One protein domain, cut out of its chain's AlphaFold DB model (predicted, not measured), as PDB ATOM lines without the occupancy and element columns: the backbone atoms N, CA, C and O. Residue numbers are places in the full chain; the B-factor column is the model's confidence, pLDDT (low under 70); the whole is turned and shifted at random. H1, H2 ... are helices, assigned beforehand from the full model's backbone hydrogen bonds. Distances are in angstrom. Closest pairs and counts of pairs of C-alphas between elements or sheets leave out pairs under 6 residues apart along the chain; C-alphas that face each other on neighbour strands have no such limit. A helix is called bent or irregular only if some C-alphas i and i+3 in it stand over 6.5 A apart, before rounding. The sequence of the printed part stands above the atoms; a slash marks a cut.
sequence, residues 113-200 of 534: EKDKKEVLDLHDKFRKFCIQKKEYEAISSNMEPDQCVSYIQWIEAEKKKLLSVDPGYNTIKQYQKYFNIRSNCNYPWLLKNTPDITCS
ATOM      1  N   GLU A 113      83.390 165.365 127.608       86.31
ATOM      2  CA  GLU A 113      84.239 166.194 128.477       86.31
ATOM      3  C   GLU A 113      85.394 165.411 129.127       86.31
ATOM      4  O   GLU A 113      86.520 165.908 129.139       86.31
ATOM      5  N   LYS A 114      85.151 164.185 129.616       87.50
ATOM      6  CA  LYS A 114      86.199 163.349 130.229       87.50
ATOM      7  C   LYS A 114      87.286 162.972 129.216       87.50
ATOM      8  O   LYS A 114      88.433 163.363 129.415       87.50
ATOM      9  N   ASP A 115      86.910 162.313 128.113       88.75
ATOM     10  CA  ASP A 115      87.816 161.911 127.024       88.75
ATOM     11  C   ASP A 115      88.704 163.093 126.588       88.75
ATOM     12  O   ASP A 115      89.910 162.975 126.392       88.75
ATOM     13  N   LYS A 116      88.092 164.278 126.461       91.31
ATOM     14  CA  LYS A 116      88.760 165.509 126.031       91.31
ATOM     15  C   LYS A 116      89.747 166.059 127.054       91.31
ATOM     16  O   LYS A 116      90.812 166.518 126.649       91.31
ATOM     17  N   LYS A 117      89.429 166.013 128.351       91.00
ATOM     18  CA  LYS A 117      90.372 166.391 129.420       91.00
ATOM     19  C   LYS A 117      91.598 165.481 129.423       91.00
ATOM     20  O   LYS A 117      92.711 165.990 129.504       91.00
ATOM     21  N   GLU A 118      91.401 164.175 129.268       92.06
ATOM     22  CA  GLU A 118      92.488 163.186 129.222       92.06
ATOM     23  C   GLU A 118      93.397 163.408 127.998       92.06
ATOM     24  O   GLU A 118      94.619 163.469 128.136       92.06
ATOM     25  N   VAL A 119      92.820 163.658 126.815       94.44
ATOM     26  CA  VAL A 119      93.590 164.010 125.605       94.44
ATOM     27  C   VAL A 119      94.334 165.348 125.759       94.44
ATOM     28  O   VAL A 119      95.465 165.466 125.285       94.44
ATOM     29  N   LEU A 120      93.735 166.357 126.404       94.69
ATOM     30  CA  LEU A 120      94.358 167.671 126.630       94.69
ATOM     31  C   LEU A 120      95.524 167.618 127.629       94.69
ATOM     32  O   LEU A 120      96.546 168.257 127.393       94.69
ATOM     33  N   ASP A 121      95.397 166.853 128.714       94.38
ATOM     34  CA  ASP A 121      96.466 166.629 129.697       94.38
ATOM     35  C   ASP A 121      97.632 165.824 129.090       94.38
ATOM     36  O   ASP A 121      98.796 166.206 129.226       94.38
ATOM     37  N   LEU A 122      97.333 164.770 128.322       96.44
ATOM     38  CA  LEU A 122      98.340 164.026 127.560       96.44
ATOM     39  C   LEU A 122      99.044 164.909 126.513       96.44
ATOM     40  O   LEU A 122     100.258 164.793 126.323       96.44
ATOM     41  N   HIS A 123      98.308 165.808 125.850       95.62
ATOM     42  CA  HIS A 123      98.871 166.779 124.903       95.62
ATOM     43  C   HIS A 123      99.799 167.780 125.585       95.62
ATOM     44  O   HIS A 123     100.914 167.982 125.109       95.62
ATOM     45  N   ASP A 124      99.391 168.352 126.718       95.38
ATOM     46  CA  ASP A 124     100.211 169.278 127.501       95.38
ATOM     47  C   ASP A 124     101.504 168.610 128.005       95.38
ATOM     48  O   ASP A 124     102.590 169.167 127.829       95.38
ATOM     49  N   LYS A 125     101.418 167.375 128.523       96.00
ATOM     50  CA  LYS A 125     102.585 166.558 128.904       96.00
ATOM     51  C   LYS A 125     103.536 166.333 127.727       96.00
ATOM     52  O   LYS A 125     104.726 166.635 127.835       96.00
ATOM     53  N   PHE A 126     103.021 165.869 126.585       96.50
ATOM     54  CA  PHE A 126     103.833 165.644 125.386       96.50
ATOM     55  C   PHE A 126     104.460 166.941 124.852       96.50
ATOM     56  O   PHE A 126     105.634 166.966 124.485       96.50
ATOM     57  N   ARG A 127     103.709 168.045 124.852       95.38
ATOM     58  CA  ARG A 127     104.186 169.353 124.398       95.38
ATOM     59  C   ARG A 127     105.278 169.916 125.311       95.38
ATOM     60  O   ARG A 127     106.280 170.410 124.801       95.38
ATOM     61  N   LYS A 128     105.130 169.808 126.636       95.50
ATOM     62  CA  LYS A 128     106.166 170.199 127.612       95.50
ATOM     63  C   LYS A 128     107.454 169.401 127.418       95.50
ATOM     64  O   LYS A 128     108.528 169.998 127.378       95.50
ATOM     65  N   PHE A 129     107.336 168.094 127.186       95.25
ATOM     66  CA  PHE A 129     108.460 167.252 126.781       95.25
ATOM     67  C   PHE A 129     109.124 167.760 125.482       95.25
ATOM     68  O   PHE A 129     110.336 167.962 125.455       95.25
ATOM     69  N   CYS A 130     108.352 168.064 124.428       94.56
ATOM     70  CA  CYS A 130     108.897 168.623 123.181       94.56
ATOM     71  C   CYS A 130     109.612 169.975 123.365       94.56
ATOM     72  O   CYS A 130     110.541 170.283 122.612       94.56
ATOM     73  N   ILE A 131     109.182 170.795 124.328       93.88
ATOM     74  CA  ILE A 131     109.829 172.071 124.666       93.88
ATOM     75  C   ILE A 131     111.185 171.808 125.331       93.88
ATOM     76  O   ILE A 131     112.193 172.234 124.783       93.88
ATOM     77  N   GLN A 132     111.238 171.011 126.402       93.44
ATOM     78  CA  GLN A 132     112.502 170.640 127.071       93.44
ATOM     79  C   GLN A 132     113.492 169.974 126.103       93.44
ATOM     80  O   GLN A 132     114.681 170.283 126.084       93.44
ATOM     81  N   LYS A 133     112.990 169.115 125.211       92.06
ATOM     82  CA  LYS A 133     113.781 168.470 124.155       92.06
ATOM     83  C   LYS A 133     114.474 169.472 123.220       92.06
ATOM     84  O   LYS A 133     115.604 169.231 122.812       92.06
ATOM     85  N   LYS A 134     113.829 170.608 122.924       91.19
ATOM     86  CA  LYS A 134     114.372 171.699 122.087       91.19
ATOM     87  C   LYS A 134     115.653 172.291 122.674       91.19
ATOM     88  O   LYS A 134     116.563 172.650 121.935       91.19
ATOM     89  N   GLU A 135     115.694 172.410 124.000       88.81
ATOM     90  CA  GLU A 135     116.788 173.034 124.746       88.81
ATOM     91  C   GLU A 135     118.045 172.155 124.663       88.81
ATOM     92  O   GLU A 135     119.115 172.646 124.310       88.81
ATOM     93  N   TYR A 136     117.895 170.837 124.839       85.69
ATOM     94  CA  TYR A 136     118.969 169.865 124.598       85.69
ATOM     95  C   TYR A 136     119.386 169.771 123.121       85.69
ATOM     96  O   TYR A 136     120.576 169.678 122.822       85.69
ATOM     97  N   GLU A 137     118.431 169.814 122.184       85.81
ATOM     98  CA  GLU A 137     118.716 169.804 120.742       85.81
ATOM     99  C   GLU A 137     119.604 170.991 120.331       85.81
ATOM    100  O   GLU A 137     120.541 170.802 119.552       85.81
ATOM    101  N   ALA A 138     119.380 172.178 120.905       86.00
ATOM    102  CA  ALA A 138     120.154 173.388 120.618       86.00
ATOM    103  C   ALA A 138     121.631 173.318 121.057       86.00
ATOM    104  O   ALA A 138     122.475 173.946 120.422       86.00
ATOM    105  N   ILE A 139     121.960 172.545 122.100       83.31
ATOM    106  CA  ILE A 139     123.346 172.357 122.581       83.31
ATOM    107  C   ILE A 139     123.997 171.052 122.090       83.31
ATOM    108  O   ILE A 139     125.183 170.820 122.330       83.31
ATOM    109  N   SER A 140     123.251 170.201 121.379       78.75
ATOM    110  CA  SER A 140     123.645 168.821 121.046       78.75
ATOM    111  C   SER A 140     124.941 168.663 120.235       78.75
ATOM    112  O   SER A 140     125.578 167.616 120.326       78.75
ATOM    113  N   SER A 141     125.374 169.679 119.478       76.00
ATOM    114  CA  SER A 141     126.641 169.639 118.725       76.00
ATOM    115  C   SER A 141     127.890 169.806 119.595       76.00
ATOM    116  O   SER A 141     128.977 169.404 119.182       76.00
ATOM    117  N   ASN A 142     127.730 170.418 120.773       80.19
ATOM    118  CA  ASN A 142     128.810 170.847 121.667       80.19
ATOM    119  C   ASN A 142     128.720 170.153 123.043       80.19
ATOM    120  O   ASN A 142     129.413 170.540 123.978       80.19
ATOM    121  N   MET A 143     127.827 169.170 123.172       82.31
ATOM    122  CA  MET A 143     127.520 168.460 124.409       82.31
ATOM    123  C   MET A 143     128.636 167.464 124.762       82.31
ATOM    124  O   MET A 143     129.037 166.657 123.919       82.31
ATOM    125  N   GLU A 144     129.115 167.492 126.008       84.62
ATOM    126  CA  GLU A 144     130.140 166.549 126.483       84.62
ATOM    127  C   GLU A 144     129.608 165.095 126.485       84.62
ATOM    128  O   GLU A 144     128.397 164.886 126.632       84.62
ATOM    129  N   PRO A 145     130.465 164.059 126.344       86.25
ATOM    130  CA  PRO A 145     130.023 162.668 126.202       86.25
ATOM    131  C   PRO A 145     129.048 162.194 127.288       86.25
ATOM    132  O   PRO A 145     128.026 161.588 126.964       86.25
ATOM    133  N   ASP A 146     129.310 162.524 128.554       85.56
ATOM    134  CA  ASP A 146     128.474 162.100 129.685       85.56
ATOM    135  C   ASP A 146     127.117 162.825 129.706       85.56
ATOM    136  O   ASP A 146     126.082 162.225 130.010       85.56
ATOM    137  N   GLN A 147     127.086 164.097 129.289       85.88
ATOM    138  CA  GLN A 147     125.843 164.849 129.091       85.88
ATOM    139  C   GLN A 147     125.012 164.229 127.955       85.88
ATOM    140  O   GLN A 147     123.796 164.096 128.080       85.88
ATOM    141  N   CYS A 148     125.667 163.780 126.879       87.56
ATOM    142  CA  CYS A 148     125.015 163.118 125.749       87.56
ATOM    143  C   CYS A 148     124.397 161.766 126.138       87.56
ATOM    144  O   CYS A 148     123.247 161.491 125.784       87.56
ATOM    145  N   VAL A 149     125.104 160.953 126.930       87.69
ATOM    146  CA  VAL A 149     124.550 159.713 127.504       87.69
ATOM    147  C   VAL A 149     123.357 160.025 128.415       87.69
ATOM    148  O   VAL A 149     122.306 159.397 128.280       87.69
ATOM    149  N   SER A 150     123.481 161.044 129.272       89.50
ATOM    150  CA  SER A 150     122.410 161.492 130.175       89.50
ATOM    151  C   SER A 150     121.155 161.949 129.415       89.50
ATOM    152  O   SER A 150     120.036 161.610 129.801       89.50
ATOM    153  N   TYR A 151     121.316 162.665 128.295       90.25
ATOM    154  CA  TYR A 151     120.201 163.077 127.436       90.25
ATOM    155  C   TYR A 151     119.496 161.885 126.770       90.25
ATOM    156  O   TYR A 151     118.265 161.846 126.739       90.25
ATOM    157  N   ILE A 152     120.240 160.886 126.276       88.56
ATOM    158  CA  ILE A 152     119.636 159.677 125.687       88.56
ATOM    159  C   ILE A 152     118.818 158.918 126.745       88.56
ATOM    160  O   ILE A 152     117.661 158.575 126.492       88.56
ATOM    161  N   GLN A 153     119.362 158.745 127.954       90.31
ATOM    162  CA  GLN A 153     118.645 158.137 129.083       90.31
ATOM    163  C   GLN A 153     117.384 158.934 129.468       90.31
ATOM    164  O   GLN A 153     116.332 158.342 129.725       90.31
ATOM    165  N   TRP A 154     117.447 160.271 129.450       93.62
ATOM    166  CA  TRP A 154     116.284 161.133 129.680       93.62
ATOM    167  C   TRP A 154     115.191 160.940 128.614       93.62
ATOM    168  O   TRP A 154     114.022 160.772 128.968       93.62
ATOM    169  N   ILE A 155     115.547 160.879 127.324       92.88
ATOM    170  CA  ILE A 155     114.593 160.599 126.233       92.88
ATOM    171  C   ILE A 155     113.887 159.251 126.439       92.88
ATOM    172  O   ILE A 155     112.666 159.165 126.270       92.88
ATOM    173  N   GLU A 156     114.617 158.202 126.823       91.25
ATOM    174  CA  GLU A 156     114.033 156.882 127.096       91.25
ATOM    175  C   GLU A 156     113.110 156.900 128.325       91.25
ATOM    176  O   GLU A 156     112.004 156.349 128.279       91.25
ATOM    177  N   ALA A 157     113.506 157.596 129.396       93.06
ATOM    178  CA  ALA A 157     112.691 157.763 130.597       93.06
ATOM    179  C   ALA A 157     111.383 158.530 130.319       93.06
ATOM    180  O   ALA A 157     110.319 158.110 130.782       93.06
ATOM    181  N   GLU A 158     111.417 159.610 129.534       94.25
ATOM    182  CA  GLU A 158     110.211 160.359 129.152       94.25
ATOM    183  C   GLU A 158     109.313 159.569 128.188       94.25
ATOM    184  O   GLU A 158     108.094 159.527 128.385       94.25
ATOM    185  N   LYS A 159     109.880 158.834 127.216       93.44
ATOM    186  CA  LYS A 159     109.105 157.877 126.399       93.44
ATOM    187  C   LYS A 159     108.411 156.823 127.276       93.44
ATOM    188  O   LYS A 159     107.231 156.539 127.068       93.44
ATOM    189  N   LYS A 160     109.090 156.292 128.301       93.00
ATOM    190  CA  LYS A 160     108.513 155.331 129.264       93.00
ATOM    191  C   LYS A 160     107.395 155.950 130.118       93.00
ATOM    192  O   LYS A 160     106.376 155.295 130.333       93.00
ATOM    193  N   LYS A 161     107.529 157.211 130.553       94.75
ATOM    194  CA  LYS A 161     106.454 157.952 131.246       94.75
ATOM    195  C   LYS A 161     105.232 158.144 130.344       94.75
ATOM    196  O   LYS A 161     104.117 157.866 130.779       94.75
ATOM    197  N   LEU A 162     105.432 158.545 129.087       94.62
ATOM    198  CA  LEU A 162     104.349 158.707 128.109       94.62
ATOM    199  C   LEU A 162     103.634 157.376 127.814       94.62
ATOM    200  O   LEU A 162     102.407 157.352 127.798       94.62
ATOM    201  N   LEU A 163     104.365 156.261 127.675       93.50
ATOM    202  CA  LEU A 163     103.783 154.915 127.526       93.50
ATOM    203  C   LEU A 163     102.954 154.459 128.736       93.50
ATOM    204  O   LEU A 163     102.031 153.665 128.570       93.50
ATOM    205  N   SER A 164     103.272 154.944 129.940       94.06
ATOM    206  CA  SER A 164     102.505 154.656 131.161       94.06
ATOM    207  C   SER A 164     101.148 155.379 131.185       94.06
ATOM    208  O   SER A 164     100.188 154.876 131.764       94.06
ATOM    209  N   VAL A 165     101.055 156.549 130.537       94.31
ATOM    210  CA  VAL A 165      99.821 157.356 130.453       94.31
ATOM    211  C   VAL A 165      98.992 157.008 129.211       94.31
ATOM    212  O   VAL A 165      97.767 156.991 129.285       94.31
ATOM    213  N   ASP A 166      99.636 156.691 128.084       95.69
ATOM    214  CA  ASP A 166      98.985 156.259 126.840       95.69
ATOM    215  C   ASP A 166      99.602 154.940 126.329       95.69
ATOM    216  O   ASP A 166     100.510 154.957 125.487       95.69
ATOM    217  N   PRO A 167      99.141 153.777 126.832       94.38
ATOM    218  CA  PRO A 167      99.678 152.473 126.458       94.38
ATOM    219  C   PRO A 167      99.636 152.232 124.946       94.38
ATOM    220  O   PRO A 167      98.585 152.310 124.307       94.38
ATOM    221  N   GLY A 168     100.799 151.939 124.357       92.19
ATOM    222  CA  GLY A 168     100.960 151.775 122.906       92.19
ATOM    223  C   GLY A 168     100.829 153.071 122.092       92.19
ATOM    224  O   GLY A 168     100.722 153.002 120.866       92.19
ATOM    225  N   TYR A 169     100.827 154.236 122.752       95.31
ATOM    226  CA  TYR A 169     100.601 155.558 122.159       95.31
ATOM    227  C   TYR A 169      99.281 155.647 121.358       95.31
ATOM    228  O   TYR A 169      99.224 156.264 120.289       95.31
ATOM    229  N   ASN A 170      98.226 154.965 121.818       95.12
ATOM    230  CA  ASN A 170      96.963 154.826 121.087       95.12
ATOM    231  C   ASN A 170      96.186 156.146 120.968       95.12
ATOM    232  O   ASN A 170      95.626 156.442 119.909       95.12
ATOM    233  N   THR A 171      96.179 156.955 122.019       95.44
ATOM    234  CA  THR A 171      95.541 158.276 122.048       95.44
ATOM    235  C   THR A 171      96.321 159.257 121.179       95.44
ATOM    236  O   THR A 171      95.738 159.911 120.310       95.44
ATOM    237  N   ILE A 172      97.653 159.282 121.311       95.94
ATOM    238  CA  ILE A 172      98.547 160.083 120.459       95.94
ATOM    239  C   ILE A 172      98.362 159.710 118.976       95.94
ATOM    240  O   ILE A 172      98.312 160.598 118.124       95.94
ATOM    241  N   LYS A 173      98.182 158.420 118.653       95.69
ATOM    242  CA  LYS A 173      97.870 157.931 117.297       95.69
ATOM    243  C   LYS A 173      96.526 158.454 116.779       95.69
ATOM    244  O   LYS A 173      96.461 158.997 115.678       95.69
ATOM    245  N   GLN A 174      95.451 158.314 117.558       94.81
ATOM    246  CA  GLN A 174      94.107 158.772 117.165       94.81
ATOM    247  C   GLN A 174      94.033 160.296 116.970       94.81
ATOM    248  O   GLN A 174      93.280 160.783 116.121       94.81
ATOM    249  N   TYR A 175      94.835 161.043 117.730       94.44
ATOM    250  CA  TYR A 175      94.893 162.505 117.721       94.44
ATOM    251  C   TYR A 175      96.159 163.053 117.030       94.44
ATOM    252  O   TYR A 175      96.497 164.224 117.212       94.44
ATOM    253  N   GLN A 176      96.831 162.257 116.184       94.25
ATOM    254  CA  GLN A 176      98.165 162.541 115.616       94.25
ATOM    255  C   GLN A 176      98.337 163.948 115.014       94.25
ATOM    256  O   GLN A 176      99.425 164.513 115.105       94.25
ATOM    257  N   LYS A 177      97.282 164.542 114.437       92.94
ATOM    258  CA  LYS A 177      97.295 165.926 113.922       92.94
ATOM    259  C   LYS A 177      97.734 166.947 114.985       92.94
ATOM    260  O   LYS A 177      98.496 167.854 114.675       92.94
ATOM    261  N   TYR A 178      97.248 166.801 116.216       93.12
ATOM    262  CA  TYR A 178      97.482 167.734 117.323       93.12
ATOM    263  C   TYR A 178      98.814 167.474 118.031       93.12
ATOM    264  O   TYR A 178      99.470 168.404 118.493       93.12
ATOM    265  N   PHE A 179      99.234 166.207 118.066       94.88
ATOM    266  CA  PHE A 179     100.524 165.762 118.597       94.88
ATOM    267  C   PHE A 179     101.681 165.920 117.590       94.88
ATOM    268  O   PHE A 179     102.786 165.446 117.837       94.88
ATOM    269  N   ASN A 180     101.467 166.582 116.450       93.38
ATOM    270  CA  ASN A 180     102.528 166.920 115.504       93.38
ATOM    271  C   ASN A 180     103.133 168.293 115.847       93.38
ATOM    272  O   ASN A 180     102.796 169.293 115.215       93.38
ATOM    273  N   ILE A 181     103.988 168.334 116.875       93.69
ATOM    274  CA  ILE A 181     104.595 169.574 117.389       93.69
ATOM    275  C   ILE A 181     105.745 170.032 116.477       93.69
ATOM    276  O   ILE A 181     105.746 171.162 116.001       93.69
ATOM    277  N   ARG A 182     106.698 169.136 116.187       90.81
ATOM    278  CA  ARG A 182     107.829 169.352 115.259       90.81
ATOM    279  C   ARG A 182     108.148 168.076 114.483       90.81
ATOM    280  O   ARG A 182     107.700 166.992 114.847       90.81
ATOM    281  N   SER A 183     108.992 168.169 113.455       87.31
ATOM    282  CA  SER A 183     109.521 167.019 112.691       87.31
ATOM    283  C   SER A 183     110.238 165.970 113.560       87.31
ATOM    284  O   SER A 183     110.192 164.777 113.252       87.31
ATOM    285  N   ASN A 184     110.842 166.408 114.664       86.88
ATOM    286  CA  ASN A 184     111.555 165.616 115.670       86.88
ATOM    287  C   ASN A 184     110.770 165.431 116.989       86.88
ATOM    288  O   ASN A 184     111.325 164.921 117.961       86.88
ATOM    289  N   CYS A 185     109.497 165.840 117.038       92.38
ATOM    290  CA  CYS A 185     108.615 165.613 118.181       92.38
ATOM    291  C   CYS A 185     107.162 165.432 117.705       92.38
ATOM    292  O   CYS A 185     106.378 166.379 117.603       92.38
ATOM    293  N   ASN A 186     106.848 164.190 117.331       94.31
ATOM    294  CA  ASN A 186     105.563 163.744 116.794       94.31
ATOM    295  C   ASN A 186     105.377 162.223 116.988       94.31
ATOM    296  O   ASN A 186     106.289 161.531 117.442       94.31
ATOM    297  N   TYR A 187     104.211 161.691 116.609       94.75
ATOM    298  CA  TYR A 187     103.899 160.259 116.724       94.75
ATOM    299  C   TYR A 187     104.874 159.326 115.960       94.75
ATOM    300  O   TYR A 187     105.420 158.420 116.591       94.75
ATOM    301  N   PRO A 188     105.191 159.537 114.661       94.06
ATOM    302  CA  PRO A 188     106.242 158.773 113.974       94.06
ATOM    303  C   PRO A 188     107.614 158.793 114.662       94.06
ATOM    304  O   PRO A 188     108.343 157.807 114.591       94.06
ATOM    305  N   TRP A 189     107.978 159.896 115.322       93.38
ATOM    306  CA  TRP A 189     109.219 160.010 116.089       93.38
ATOM    307  C   TRP A 189     109.172 159.229 117.419       93.38
ATOM    308  O   TRP A 189     110.150 158.565 117.771       93.38
ATOM    309  N   LEU A 190     108.040 159.234 118.135       92.25
ATOM    310  CA  LEU A 190     107.876 158.459 119.377       92.25
ATOM    311  C   LEU A 190     108.163 156.967 119.156       92.25
ATOM    312  O   LEU A 190     108.864 156.359 119.963       92.25
ATOM    313  N   LEU A 191     107.701 156.422 118.026       90.88
ATOM    314  CA  LEU A 191     107.895 155.026 117.615       90.88
ATOM    315  C   LEU A 191     109.327 154.669 117.167       90.88
ATOM    316  O   LEU A 191     109.586 153.508 116.851       90.88
ATOM    317  N   LYS A 192     110.264 155.625 117.098       88.75
ATOM    318  CA  LYS A 192     111.659 155.324 116.747       88.75
ATOM    319  C   LYS A 192     112.420 154.728 117.931       88.75
ATOM    320  O   LYS A 192     112.527 155.363 118.980       88.75
ATOM    321  N   ASN A 193     113.038 153.573 117.686       80.62
ATOM    322  CA  ASN A 193     114.024 152.935 118.569       80.62
ATOM    323  C   ASN A 193     115.469 153.394 118.272       80.62
ATOM    324  O   ASN A 193     116.402 152.963 118.935       80.62
ATOM    325  N   THR A 194     115.676 154.225 117.246       81.25
ATOM    326  CA  THR A 194     116.969 154.866 116.971       81.25
ATOM    327  C   THR A 194     117.158 156.066 117.902       81.25
ATOM    328  O   THR A 194     116.233 156.883 117.954       81.25
ATOM    329  N   PRO A 195     118.321 156.233 118.561       77.31
ATOM    330  CA  PRO A 195     118.655 157.464 119.273       77.31
ATOM    331  C   PRO A 195     118.574 158.699 118.367       77.31
ATOM    332  O   PRO A 195     118.804 158.614 117.160       77.31
ATOM    333  N   ASP A 196     118.265 159.850 118.964       73.50
ATOM    334  CA  ASP A 196     118.152 161.122 118.240       73.50
ATOM    335  C   ASP A 196     119.505 161.771 117.934       73.50
ATOM    336  O   ASP A 196     119.619 162.527 116.970       73.50
ATOM    337  N   ILE A 197     120.518 161.474 118.751       78.44
ATOM    338  CA  ILE A 197     121.897 161.948 118.606       78.44
ATOM    339  C   ILE A 197     122.873 160.787 118.833       78.44
ATOM    340  O   ILE A 197     122.543 159.814 119.512       78.44
ATOM    341  N   THR A 198     124.084 160.903 118.286       78.44
ATOM    342  CA  THR A 198     125.149 159.895 118.419       78.44
ATOM    343  C   THR A 198     126.318 160.470 119.213       78.44
ATOM    344  O   THR A 198     127.111 161.252 118.682       78.44
ATOM    345  N   CYS A 199     126.454 160.060 120.475       78.75
ATOM    346  CA  CYS A 199     127.549 160.495 121.341       78.75
ATOM    347  C   CYS A 199     128.904 160.075 120.751       78.75
ATOM    348  O   CYS A 199     129.162 158.889 120.548       78.75
ATOM    349  N   SER A 200     129.756 161.057 120.448       68.88
ATOM    350  CA  SER A 200     130.979 160.864 119.661       68.88
ATOM    351  C   SER A 200     132.209 161.329 120.437       68.88
ATOM    352  O   SER A 200     132.530 162.516 120.462       68.88
TER     353      SER A 200
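Overview. This is residues 113 to 200 of the 534 residues of an uncharacterized protein of Plasmodium ovale wallikeri (UniProt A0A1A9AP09). A long helical hairpin, H1 and H2 side by side and loosely joined, makes the length of a rod. Over one side of it the rest of the printed part folds back as a second, thinner layer: H3, a long loop, the short H4 and a tail that runs to Ser 200. The printed part has 88 residues with four named helices, H1, H2, H3 and H4 in chain order, and no named strand, in the class all helix. It is compact, with a radius of gyration of the C-alphas of 13.7 A, and spans 46 by 20 by 17 A.

Along the chain. Find C-alpha 113 at (84.239, 166.194, 128.477); from there H1, residues 113 to 139, runs 40.0 A to C-alpha 139 at (123.346, 172.357, 122.581). H2, residues 145 to 165, runs 31.0 A. Look next at H3, residues 167 to 174, 12.5 A long and irregular: C-alphas 168 and 171 are 8.5 A apart. H4, residues 187 to 190, covers 5.1 A and ends at C-alpha 190, (107.876, 158.459, 119.377).

Arrangement. H1 and H2 form a helical hairpin and touch, at a shallow tilt of 6 degrees, opposite ways; their closest C-alphas, of Leu 122 and Val 165, are 7.4 A apart. H3 is close to H1 but not clearly touching, about perpendicular at 80 degrees, with the closest C-alphas, of Val 119 and Thr 171, 7.0 A apart. H3 and H4 only just touch, with 3 pairs of C-alphas within 8 A, the closest being Lys 173 and Tyr 187 at 6.5 A. H2 and H4 are close but not clearly touching, their closest C-alphas, of Lys 159 and Leu 190, 7.2 A apart; H1 and H4 are apart. In H2 every O i to N i+4 pair is within hydrogen-bond range, in H1 21 of 23 and in H3 2 of 4; H4 is too short for such a pair.

Size, cuts and confidence. The two C-alphas farthest apart are those of Glu 113 and Ser 200, 47.9 A. The printed part has no cut. Look for the long link at residues 175 to 186, between H3 and H4; the links from H1 to H2 and from H2 to H3 are tight. The mean pLDDT of the printed part is 90.1, and residue 200 is under 70.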